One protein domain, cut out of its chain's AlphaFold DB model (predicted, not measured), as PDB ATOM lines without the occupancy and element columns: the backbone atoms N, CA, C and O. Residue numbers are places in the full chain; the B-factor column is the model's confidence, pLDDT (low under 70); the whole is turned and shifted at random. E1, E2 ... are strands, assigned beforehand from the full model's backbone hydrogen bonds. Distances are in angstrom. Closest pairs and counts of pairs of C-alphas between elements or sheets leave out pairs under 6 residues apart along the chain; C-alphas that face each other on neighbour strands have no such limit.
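Overview. This is residues 155 to 220 of the 483 residues of an uncharacterized protein of Clostridium kluyveri (strain NBRC 12016) (UniProt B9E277). With little regular structure, the domain is a string of loops, with the loop of residues 155 to 164 at one end, short strand E1 near the middle and hairpin E2-E3 at the other end. The last residues fold back toward the first loop. The 66 printed residues hold E1, E2, E3 in that order and no named helix; the class is all strand, over only 9 residues. The whole is compact, radius of gyration of the C-alphas 11.7 A, and only just elongated, spanning 33 by 22 by 19 A.

Arrangement. Residues 155 to 156 pair antiparallel with 163 to 164. E1, residues 168 to 170, pairs with no named strand and is apart from E2, residues 190 to 192, and E3, residues 198 to 200. E2 and E3 form an antiparallel hairpin at 148 degrees; N 191 and O 199 are within hydrogen-bond range, 2.8 A.

Along the chain. E1 begins at C-alpha 168 (66.876, -32.941, 164.164) and measures 6.9 A, E2 7.0 A and E3 6.8 A, ending at C-alpha 200 (69.605, -20.856, 167.398).

Size, cuts and confidence. The farthest C-alphas, Leu 161 and Lys 196, are 34.2 A apart. The link E1 to E2 is long. The printed part has no cut; no printed residue is under pLDDT 70.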
ATOM      1  N   GLY A 155      77.280 -35.900 161.740       90.31
ATOM      2  CA  GLY A 155      76.984 -36.825 162.823       90.31
ATOM      3  C   GLY A 155      76.838 -38.252 162.327       90.31
ATOM      4  O   GLY A 155      76.394 -38.501 161.205       90.31
ATOM      5  N   VAL A 156      77.198 -39.195 163.191       90.44
ATOM      6  CA  VAL A 156      76.906 -40.618 163.020       90.44
ATOM      7  C   VAL A 156      76.070 -41.060 164.209       90.44
ATOM      8  O   VAL A 156      76.438 -40.845 165.365       90.44
ATOM      9  N   CYS A 157      74.908 -41.653 163.937       88.75
ATOM     10  CA  CYS A 157      74.055 -42.154 165.008       88.75
ATOM     11  C   CYS A 157      74.675 -43.420 165.621       88.75
ATOM     12  O   CYS A 157      74.848 -44.393 164.888       88.75
ATOM     13  N   PRO A 158      74.916 -43.476 166.944       83.12
ATOM     14  CA  PRO A 158      75.486 -44.663 167.583       83.12
ATOM     15  C   PRO A 158      74.517 -45.856 167.614       83.12
ATOM     16  O   PRO A 158      74.953 -46.983 167.797       83.12
ATOM     17  N   ARG A 159      73.205 -45.631 167.425       84.75
ATOM     18  CA  ARG A 159      72.188 -46.701 167.424       84.75
ATOM     19  C   ARG A 159      72.001 -47.349 166.053       84.75
ATOM     20  O   ARG A 159      71.962 -48.565 165.953       84.75
ATOM     21  N   CYS A 160      71.830 -46.544 165.001       87.38
ATOM     22  CA  CYS A 160      71.522 -47.050 163.653       87.38
ATOM     23  C   CYS A 160      72.677 -46.924 162.650       87.38
ATOM     24  O   CYS A 160      72.486 -47.232 161.472       87.38
ATOM     25  N   LEU A 161      73.838 -46.420 163.088       87.06
ATOM     26  CA  LEU A 161      75.061 -46.278 162.288       87.06
ATOM     27  C   LEU A 161      74.831 -45.562 160.952       87.06
ATOM     28  O   LEU A 161      75.385 -45.920 159.918       87.06
ATOM     29  N   THR A 162      73.931 -44.577 160.948       89.56
ATOM     30  CA  THR A 162      73.669 -43.758 159.764       89.56
ATOM     31  C   THR A 162      74.342 -42.406 159.934       89.56
ATOM     32  O   THR A 162      74.163 -41.749 160.965       89.56
ATOM     33  N   ARG A 163      75.108 -42.003 158.913       90.94
ATOM     34  CA  ARG A 163      75.723 -40.677 158.801       90.94
ATOM     35  C   ARG A 163      74.700 -39.661 158.294       90.94
ATOM     36  O   ARG A 163      73.900 -39.972 157.412       90.94
ATOM     37  N   PHE A 164      74.721 -38.462 158.854       91.38
ATOM     38  CA  PHE A 164      73.877 -37.332 158.470       91.38
ATOM     39  C   PHE A 164      74.650 -36.020 158.659       91.38
ATOM     40  O   PHE A 164      75.562 -35.949 159.481       91.38
ATOM     41  N   ASP A 165      74.277 -34.971 157.926       89.44
ATOM     42  CA  ASP A 165      74.971 -33.677 158.015       89.44
ATOM     43  C   ASP A 165      74.557 -32.893 159.265       89.44
ATOM     44  O   ASP A 165      75.388 -32.330 159.973       89.44
ATOM     45  N   ILE A 166      73.251 -32.855 159.543       90.31
ATOM     46  CA  ILE A 166      72.661 -32.108 160.658       90.31
ATOM     47  C   ILE A 166      71.558 -32.974 161.288       90.31
ATOM     48  O   ILE A 166      70.736 -33.532 160.553       90.31
ATOM     49  N   PRO A 167      71.520 -33.125 162.625       93.50
ATOM     50  CA  PRO A 167      70.461 -33.869 163.293       93.50
ATOM     51  C   PRO A 167      69.162 -33.054 163.361       93.50
ATOM     52  O   PRO A 167      69.123 -31.858 163.068       93.50
ATOM     53  N   TYR A 168      68.078 -33.687 163.799       94.56
ATOM     54  CA  TYR A 168      66.876 -32.941 164.164       94.56
ATOM     55  C   TYR A 168      67.011 -32.418 165.588       94.56
ATOM     56  O   TYR A 168      67.518 -33.115 166.462       94.56
ATOM     57  N   TYR A 169      66.530 -31.203 165.834       95.06
ATOM     58  CA  TYR A 169      66.674 -30.540 167.128       95.06
ATOM     59  C   TYR A 169      65.340 -30.405 167.841       95.06
ATOM     60  O   TYR A 169      64.302 -30.178 167.219       95.06
ATOM     61  N   ILE A 170      65.372 -30.494 169.164       95.06
ATOM     62  CA  ILE A 170      64.186 -30.393 170.006       95.06
ATOM     63  C   ILE A 170      64.123 -28.997 170.621       95.06
ATOM     64  O   ILE A 170      65.099 -28.488 171.171       95.06
ATOM     65  N   CYS A 171      62.953 -28.359 170.545       95.50
ATOM     66  CA  CYS A 171      62.716 -27.105 171.249       95.50
ATOM     67  C   CYS A 171      62.811 -27.323 172.771       95.50
ATOM     68  O   CYS A 171      62.019 -28.110 173.298       95.50
ATOM     69  N   PRO A 172      63.664 -26.573 173.495       95.19
ATOM     70  CA  PRO A 172      63.901 -26.806 174.922       95.19
ATOM     71  C   PRO A 172      62.668 -26.523 175.790       95.19
ATOM     72  O   PRO A 172      62.532 -27.084 176.867       95.19
ATOM     73  N   LYS A 173      61.743 -25.681 175.311       96.31
ATOM     74  CA  LYS A 173      60.538 -25.294 176.055       96.31
ATOM     75  C   LYS A 173      59.321 -26.182 175.797       96.31
ATOM     76  O   LYS A 173      58.520 -26.383 176.696       96.31
ATOM     77  N   CYS A 174      59.105 -26.632 174.558       95.56
ATOM     78  CA  CYS A 174      57.852 -27.312 174.179       95.56
ATOM     79  C   CYS A 174      58.029 -28.684 173.525       95.56
ATOM     80  O   CYS A 174      57.044 -29.252 173.064       95.56
ATOM     81  N   GLY A 175      59.260 -29.185 173.392       94.81
ATOM     82  CA  GLY A 175      59.526 -30.524 172.861       94.81
ATOM     83  C   GLY A 175      59.295 -30.707 171.354       94.81
ATOM     84  O   GLY A 175      59.568 -31.776 170.820       94.81
ATOM     85  N   ARG A 176      58.815 -29.689 170.629       94.81
ATOM     86  CA  ARG A 176      58.602 -29.797 169.177       94.81
ATOM     87  C   ARG A 176      59.916 -30.011 168.425       94.81
ATOM     88  O   ARG A 176      60.919 -29.364 168.726       94.81
ATOM     89  N   ILE A 177      59.854 -30.860 167.400       94.38
ATOM     90  CA  ILE A 177      60.994 -31.232 166.561       94.38
ATOM     91  C   ILE A 177      61.156 -30.235 165.412       94.38
ATOM     92  O   ILE A 177      60.220 -29.945 164.668       94.38
ATOM     93  N   HIS A 178      62.377 -29.747 165.267       93.81
ATOM     94  CA  HIS A 178      62.848 -28.874 164.210       93.81
ATOM     95  C   HIS A 178      63.760 -29.672 163.275       93.81
ATOM     96  O   HIS A 178      64.864 -30.052 163.667       93.81
ATOM     97  N   LYS A 179      63.297 -29.929 162.048       91.69
ATOM     98  CA  LYS A 179      63.961 -30.829 161.094       91.69
ATOM     99  C   LYS A 179      65.099 -30.148 160.340       91.69
ATOM    100  O   LYS A 179      66.110 -30.767 160.047       91.69
ATOM    101  N   MET A 180      64.936 -28.864 160.038       86.12
ATOM    102  CA  MET A 180      65.905 -28.058 159.307       86.12
ATOM    103  C   MET A 180      66.185 -26.776 160.082       86.12
ATOM    104  O   MET A 180      65.604 -25.716 159.831       86.12
ATOM    105  N   LEU A 181      67.029 -26.898 161.109       91.31
ATOM    106  CA  LEU A 181      67.485 -25.796 161.958       91.31
ATOM    107  C   LEU A 181      68.729 -25.143 161.373       91.31
ATOM    108  O   LEU A 181      69.783 -25.161 161.985       91.31
ATOM    109  N   THR A 182      68.575 -24.572 160.182       91.38
ATOM    110  CA  THR A 182      69.612 -23.849 159.434       91.38
ATOM    111  C   THR A 182      69.156 -22.414 159.142       91.38
ATOM    112  O   THR A 182      67.954 -22.122 159.242       91.38
ATOM    113  N   PRO A 183      70.066 -21.498 158.762       92.94
ATOM    114  CA  PRO A 183      69.719 -20.168 158.287       92.94
ATOM    115  C   PRO A 183      68.699 -20.229 157.156       92.94
ATOM    116  O   PRO A 183      68.856 -20.992 156.198       92.94
ATOM    117  N   GLY A 184      67.665 -19.398 157.241       90.94
ATOM    118  CA  GLY A 184      66.648 -19.314 156.199       90.94
ATOM    119  C   GLY A 184      65.413 -18.508 156.605       90.94
ATOM    120  O   GLY A 184      65.484 -17.698 157.536       90.94
ATOM    121  N   PRO A 185      64.258 -18.757 155.955       88.38
ATOM    122  CA  PRO A 185      63.041 -17.956 156.120       88.38
ATOM    123  C   PRO A 185      62.485 -17.892 157.546       88.38
ATOM    124  O   PRO A 185      61.853 -16.911 157.931       88.38
ATOM    125  N   TYR A 186      62.737 -18.911 158.369       89.88
ATOM    126  CA  TYR A 186      62.316 -18.920 159.774       89.88
ATOM    127  C   TYR A 186      63.249 -18.106 160.685       89.88
ATOM    128  O   TYR A 186      62.865 -17.701 161.782       89.88
ATOM    129  N   GLY A 187      64.479 -17.842 160.243       91.00
ATOM    130  CA  GLY A 187      65.496 -17.117 160.992       91.00
ATOM    131  C   GLY A 187      66.904 -17.395 160.473       91.00
ATOM    132  O   GLY A 187      67.217 -18.524 160.110       91.00
ATOM    133  N   ILE A 188      67.748 -16.360 160.458       93.19
ATOM    134  CA  ILE A 188      69.132 -16.435 159.969       93.19
ATOM    135  C   ILE A 188      70.045 -16.981 161.077       93.19
ATOM    136  O   ILE A 188      70.496 -18.112 160.984       93.19
ATOM    137  N   ILE A 189      70.249 -16.235 162.172       93.50
ATOM    138  CA  ILE A 189      71.035 -16.712 163.331       93.50
ATOM    139  C   ILE A 189      70.159 -17.464 164.335       93.50
ATOM    140  O   ILE A 189      70.574 -18.482 164.881       93.50
ATOM    141  N   LYS A 190      68.954 -16.951 164.597       93.38
ATOM    142  CA  LYS A 190      67.970 -17.516 165.528       93.38
ATOM    143  C   LYS A 190      66.581 -17.453 164.901       93.38
ATOM    144  O   LYS A 190      66.287 -16.519 164.143       93.38
ATOM    145  N   ARG A 191      65.718 -18.398 165.267       93.19
ATOM    146  CA  ARG A 191      64.297 -18.421 164.904       93.19
ATOM    147  C   ARG A 191      63.402 -18.555 166.117       93.19
ATOM    148  O   ARG A 191      63.830 -19.010 167.172       93.19
ATOM    149  N   ARG A 192      62.137 -18.175 165.951       93.44
ATOM    150  CA  ARG A 192      61.125 -18.280 167.001       93.44
ATOM    151  C   ARG A 192      60.240 -19.500 166.755       93.44
ATOM    152  O   ARG A 192      59.561 -19.583 165.730       93.44
ATOM    153  N   CYS A 193      60.237 -20.430 167.704       93.81
ATOM    154  CA  CYS A 193      59.306 -21.553 167.720       93.81
ATOM    155  C   CYS A 193      57.867 -21.048 167.921       93.81
ATOM    156  O   CYS A 193      57.633 -19.978 168.484       93.81
ATOM    157  N   LYS A 194      56.870 -21.842 167.526       91.81
ATOM    158  CA  LYS A 194      55.446 -21.573 167.792       91.81
ATOM    159  C   LYS A 194      55.124 -21.387 169.285       91.81
ATOM    160  O   LYS A 194      54.155 -20.710 169.601       91.81
ATOM    161  N   CYS A 195      55.918 -21.945 170.207       93.38
ATOM    162  CA  CYS A 195      55.789 -21.687 171.655       93.38
ATOM    163  C   CYS A 195      56.438 -20.365 172.119       93.38
ATOM    164  O   CYS A 195      56.524 -20.111 173.317       93.38
ATOM    165  N   LYS A 196      56.897 -19.534 171.174       94.00
ATOM    166  CA  LYS A 196      57.617 -18.262 171.352       94.00
ATOM    167  C   LYS A 196      59.076 -18.374 171.802       94.00
ATOM    168  O   LYS A 196      59.745 -17.341 171.803       94.00
ATOM    169  N   GLU A 197      59.564 -19.580 172.087       95.38
ATOM    170  CA  GLU A 197      60.969 -19.839 172.421       95.38
ATOM    171  C   GLU A 197      61.907 -19.458 171.269       95.38
ATOM    172  O   GLU A 197      61.568 -19.675 170.099       95.38
ATOM    173  N   VAL A 198      63.071 -18.891 171.590       94.69
ATOM    174  CA  VAL A 198      64.049 -18.446 170.591       94.69
ATOM    175  C   VAL A 198      65.170 -19.469 170.502       94.69
ATOM    176  O   VAL A 198      65.944 -19.653 171.432       94.69
ATOM    177  N   ILE A 199      65.274 -20.117 169.348       95.00
ATOM    178  CA  ILE A 199      66.173 -21.246 169.123       95.00
ATOM    179  C   ILE A 199      67.248 -20.836 168.105       95.00
ATOM    180  O   ILE A 199      66.908 -20.238 167.076       95.00
ATOM    181  N   PRO A 200      68.533 -21.131 168.350       94.88
ATOM    182  CA  PRO A 200      69.605 -20.856 167.398       94.88
ATOM    183  C   PRO A 200      69.531 -21.730 166.141       94.88
ATOM    184  O   PRO A 200      69.341 -22.935 166.226       94.88
ATOM    185  N   CYS A 201      69.714 -21.114 164.973       92.81
ATOM    186  CA  CYS A 201      69.752 -21.758 163.655       92.81
ATOM    187  C   CYS A 201      71.170 -22.088 163.176       92.81
ATOM    188  O   CYS A 201      71.314 -22.734 162.149       92.81
ATOM    189  N   THR A 202      72.205 -21.597 163.857       91.31
ATOM    190  CA  THR A 202      73.608 -21.718 163.434       91.31
ATOM    191  C   THR A 202      74.448 -22.304 164.554       91.31
ATOM    192  O   THR A 202      74.152 -22.089 165.734       91.31
ATOM    193  N   ASN A 203      75.547 -22.966 164.188       86.56
ATOM    194  CA  ASN A 203      76.542 -23.438 165.149       86.56
ATOM    195  C   ASN A 203      77.036 -22.306 166.075       86.56
ATOM    196  O   ASN A 203      76.954 -22.430 167.294       86.56
ATOM    197  N   LEU A 204      77.456 -21.166 165.496       82.69
ATOM    198  CA  LEU A 204      77.925 -19.980 166.235       82.69
ATOM    199  C   LEU A 204      76.853 -19.399 167.165       82.69
ATOM    200  O   LEU A 204      77.163 -18.907 168.245       82.69
ATOM    201  N   GLY A 205      75.579 -19.488 166.775       84.00
ATOM    202  CA  GLY A 205      74.454 -19.094 167.618       84.00
ATOM    203  C   GLY A 205      74.206 -20.020 168.813       84.00
ATOM    204  O   GLY A 205      73.339 -19.709 169.629       84.00
ATOM    205  N   GLY A 206      74.930 -21.139 168.922       88.06
ATOM    206  CA  GLY A 206      74.791 -22.124 169.992       88.06
ATOM    207  C   GLY A 206      73.865 -23.293 169.659       88.06
ATOM    208  O   GLY A 206      73.369 -23.931 170.584       88.06
ATOM    209  N   ARG A 207      73.606 -23.584 168.372       92.00
ATOM    210  CA  ARG A 207      72.739 -24.706 167.953       92.00
ATOM    211  C   ARG A 207      73.192 -26.057 168.501       92.00
ATOM    212  O   ARG A 207      72.342 -26.836 168.919       92.00
ATOM    213  N   PHE A 208      74.498 -26.282 168.599       87.94
ATOM    214  CA  PHE A 208      75.058 -27.500 169.182       87.94
ATOM    215  C   PHE A 208      74.590 -27.745 170.630       87.94
ATOM    216  O   PHE A 208      74.470 -28.879 171.047       87.94
ATOM    217  N   LYS A 209      74.211 -26.720 171.402       89.69
ATOM    218  CA  LYS A 209      73.751 -26.909 172.794       89.69
ATOM    219  C   LYS A 209      72.343 -27.503 172.916       89.69
ATOM    220  O   LYS A 209      71.875 -27.763 174.019       89.69
ATOM    221  N   LEU A 210      71.620 -27.635 171.807       92.50
ATOM    222  CA  LEU A 210      70.254 -28.138 171.808       92.50
ATOM    223  C   LEU A 210      70.238 -29.662 171.814       92.50
ATOM    224  O   LEU A 210      71.028 -30.308 171.126       92.50
ATOM    225  N   LYS A 211      69.250 -30.234 172.508       93.56
ATOM    226  CA  LYS A 211      68.986 -31.668 172.428       93.56
ATOM    227  C   LYS A 211      68.685 -32.058 170.979       93.56
ATOM    228  O   LYS A 211      67.853 -31.423 170.321       93.56
ATOM    229  N   ALA A 212      69.346 -33.110 170.513       93.62
ATOM    230  CA  ALA A 212      69.256 -33.582 169.146       93.62
ATOM    231  C   ALA A 212      68.821 -35.049 169.075       93.62
ATOM    232  O   ALA A 212      69.020 -35.828 170.006       93.62
ATOM    233  N   ILE A 213      68.213 -35.412 167.949       94.94
ATOM    234  CA  ILE A 213      67.777 -36.773 167.636       94.94
ATOM    235  C   ILE A 213      68.184 -37.147 166.213       94.94
ATOM    236  O   ILE A 213      68.323 -36.296 165.327       94.94
ATOM    237  N   CYS A 214      68.348 -38.446 165.984       93.81
ATOM    238  CA  CYS A 214      68.653 -38.994 164.676       93.81
ATOM    239  C   CYS A 214      67.512 -38.700 163.688       93.81
ATOM    240  O   CYS A 214      66.367 -39.056 163.975       93.81
ATOM    241  N   PRO A 215      67.802 -38.159 162.492       93.31
ATOM    242  CA  PRO A 215      66.776 -37.929 161.474       93.31
ATOM    243  C   PRO A 215      66.208 -39.227 160.875       93.31
ATOM    244  O   PRO A 215      65.188 -39.180 160.195       93.31
ATOM    245  N   VAL A 216      66.860 -40.373 161.112       93.12
ATOM    246  CA  VAL A 216      66.481 -41.676 160.543       93.12
ATOM    247  C   VAL A 216      65.757 -42.554 161.561       93.12
ATOM    248  O   VAL A 216      64.644 -42.988 161.297       93.12
ATOM    249  N   CYS A 217      66.361 -42.816 162.725       93.12
ATOM    250  CA  CYS A 217      65.769 -43.706 163.734       93.12
ATOM    251  C   CYS A 217      65.105 -42.974 164.910       93.12
ATOM    252  O   CYS A 217      64.532 -43.627 165.774       93.12
ATOM    253  N   GLY A 218      65.225 -41.645 165.000       92.62
ATOM    254  CA  GLY A 218      64.676 -40.855 166.110       92.62
ATOM    255  C   GLY A 218      65.392 -41.017 167.457       92.62
ATOM    256  O   GLY A 218      64.986 -40.384 168.425       92.62
ATOM    257  N   GLY A 219      66.449 -41.832 167.543       91.31
ATOM    258  CA  GLY A 219      67.220 -42.007 168.778       91.31
ATOM    259  C   GLY A 219      67.953 -40.733 169.203       91.31
ATOM    260  O   GLY A 219      68.368 -39.955 168.344       91.31
ATOM    261  N   ASP A 220      68.129 -40.533 170.509       89.75
ATOM    262  CA  ASP A 220      68.866 -39.387 171.054       89.75
ATOM    263  C   ASP A 220      70.315 -39.357 170.553       89.75
ATOM    264  O   ASP A 220      70.974 -40.395 170.431       89.75
TER     265      ASP A 220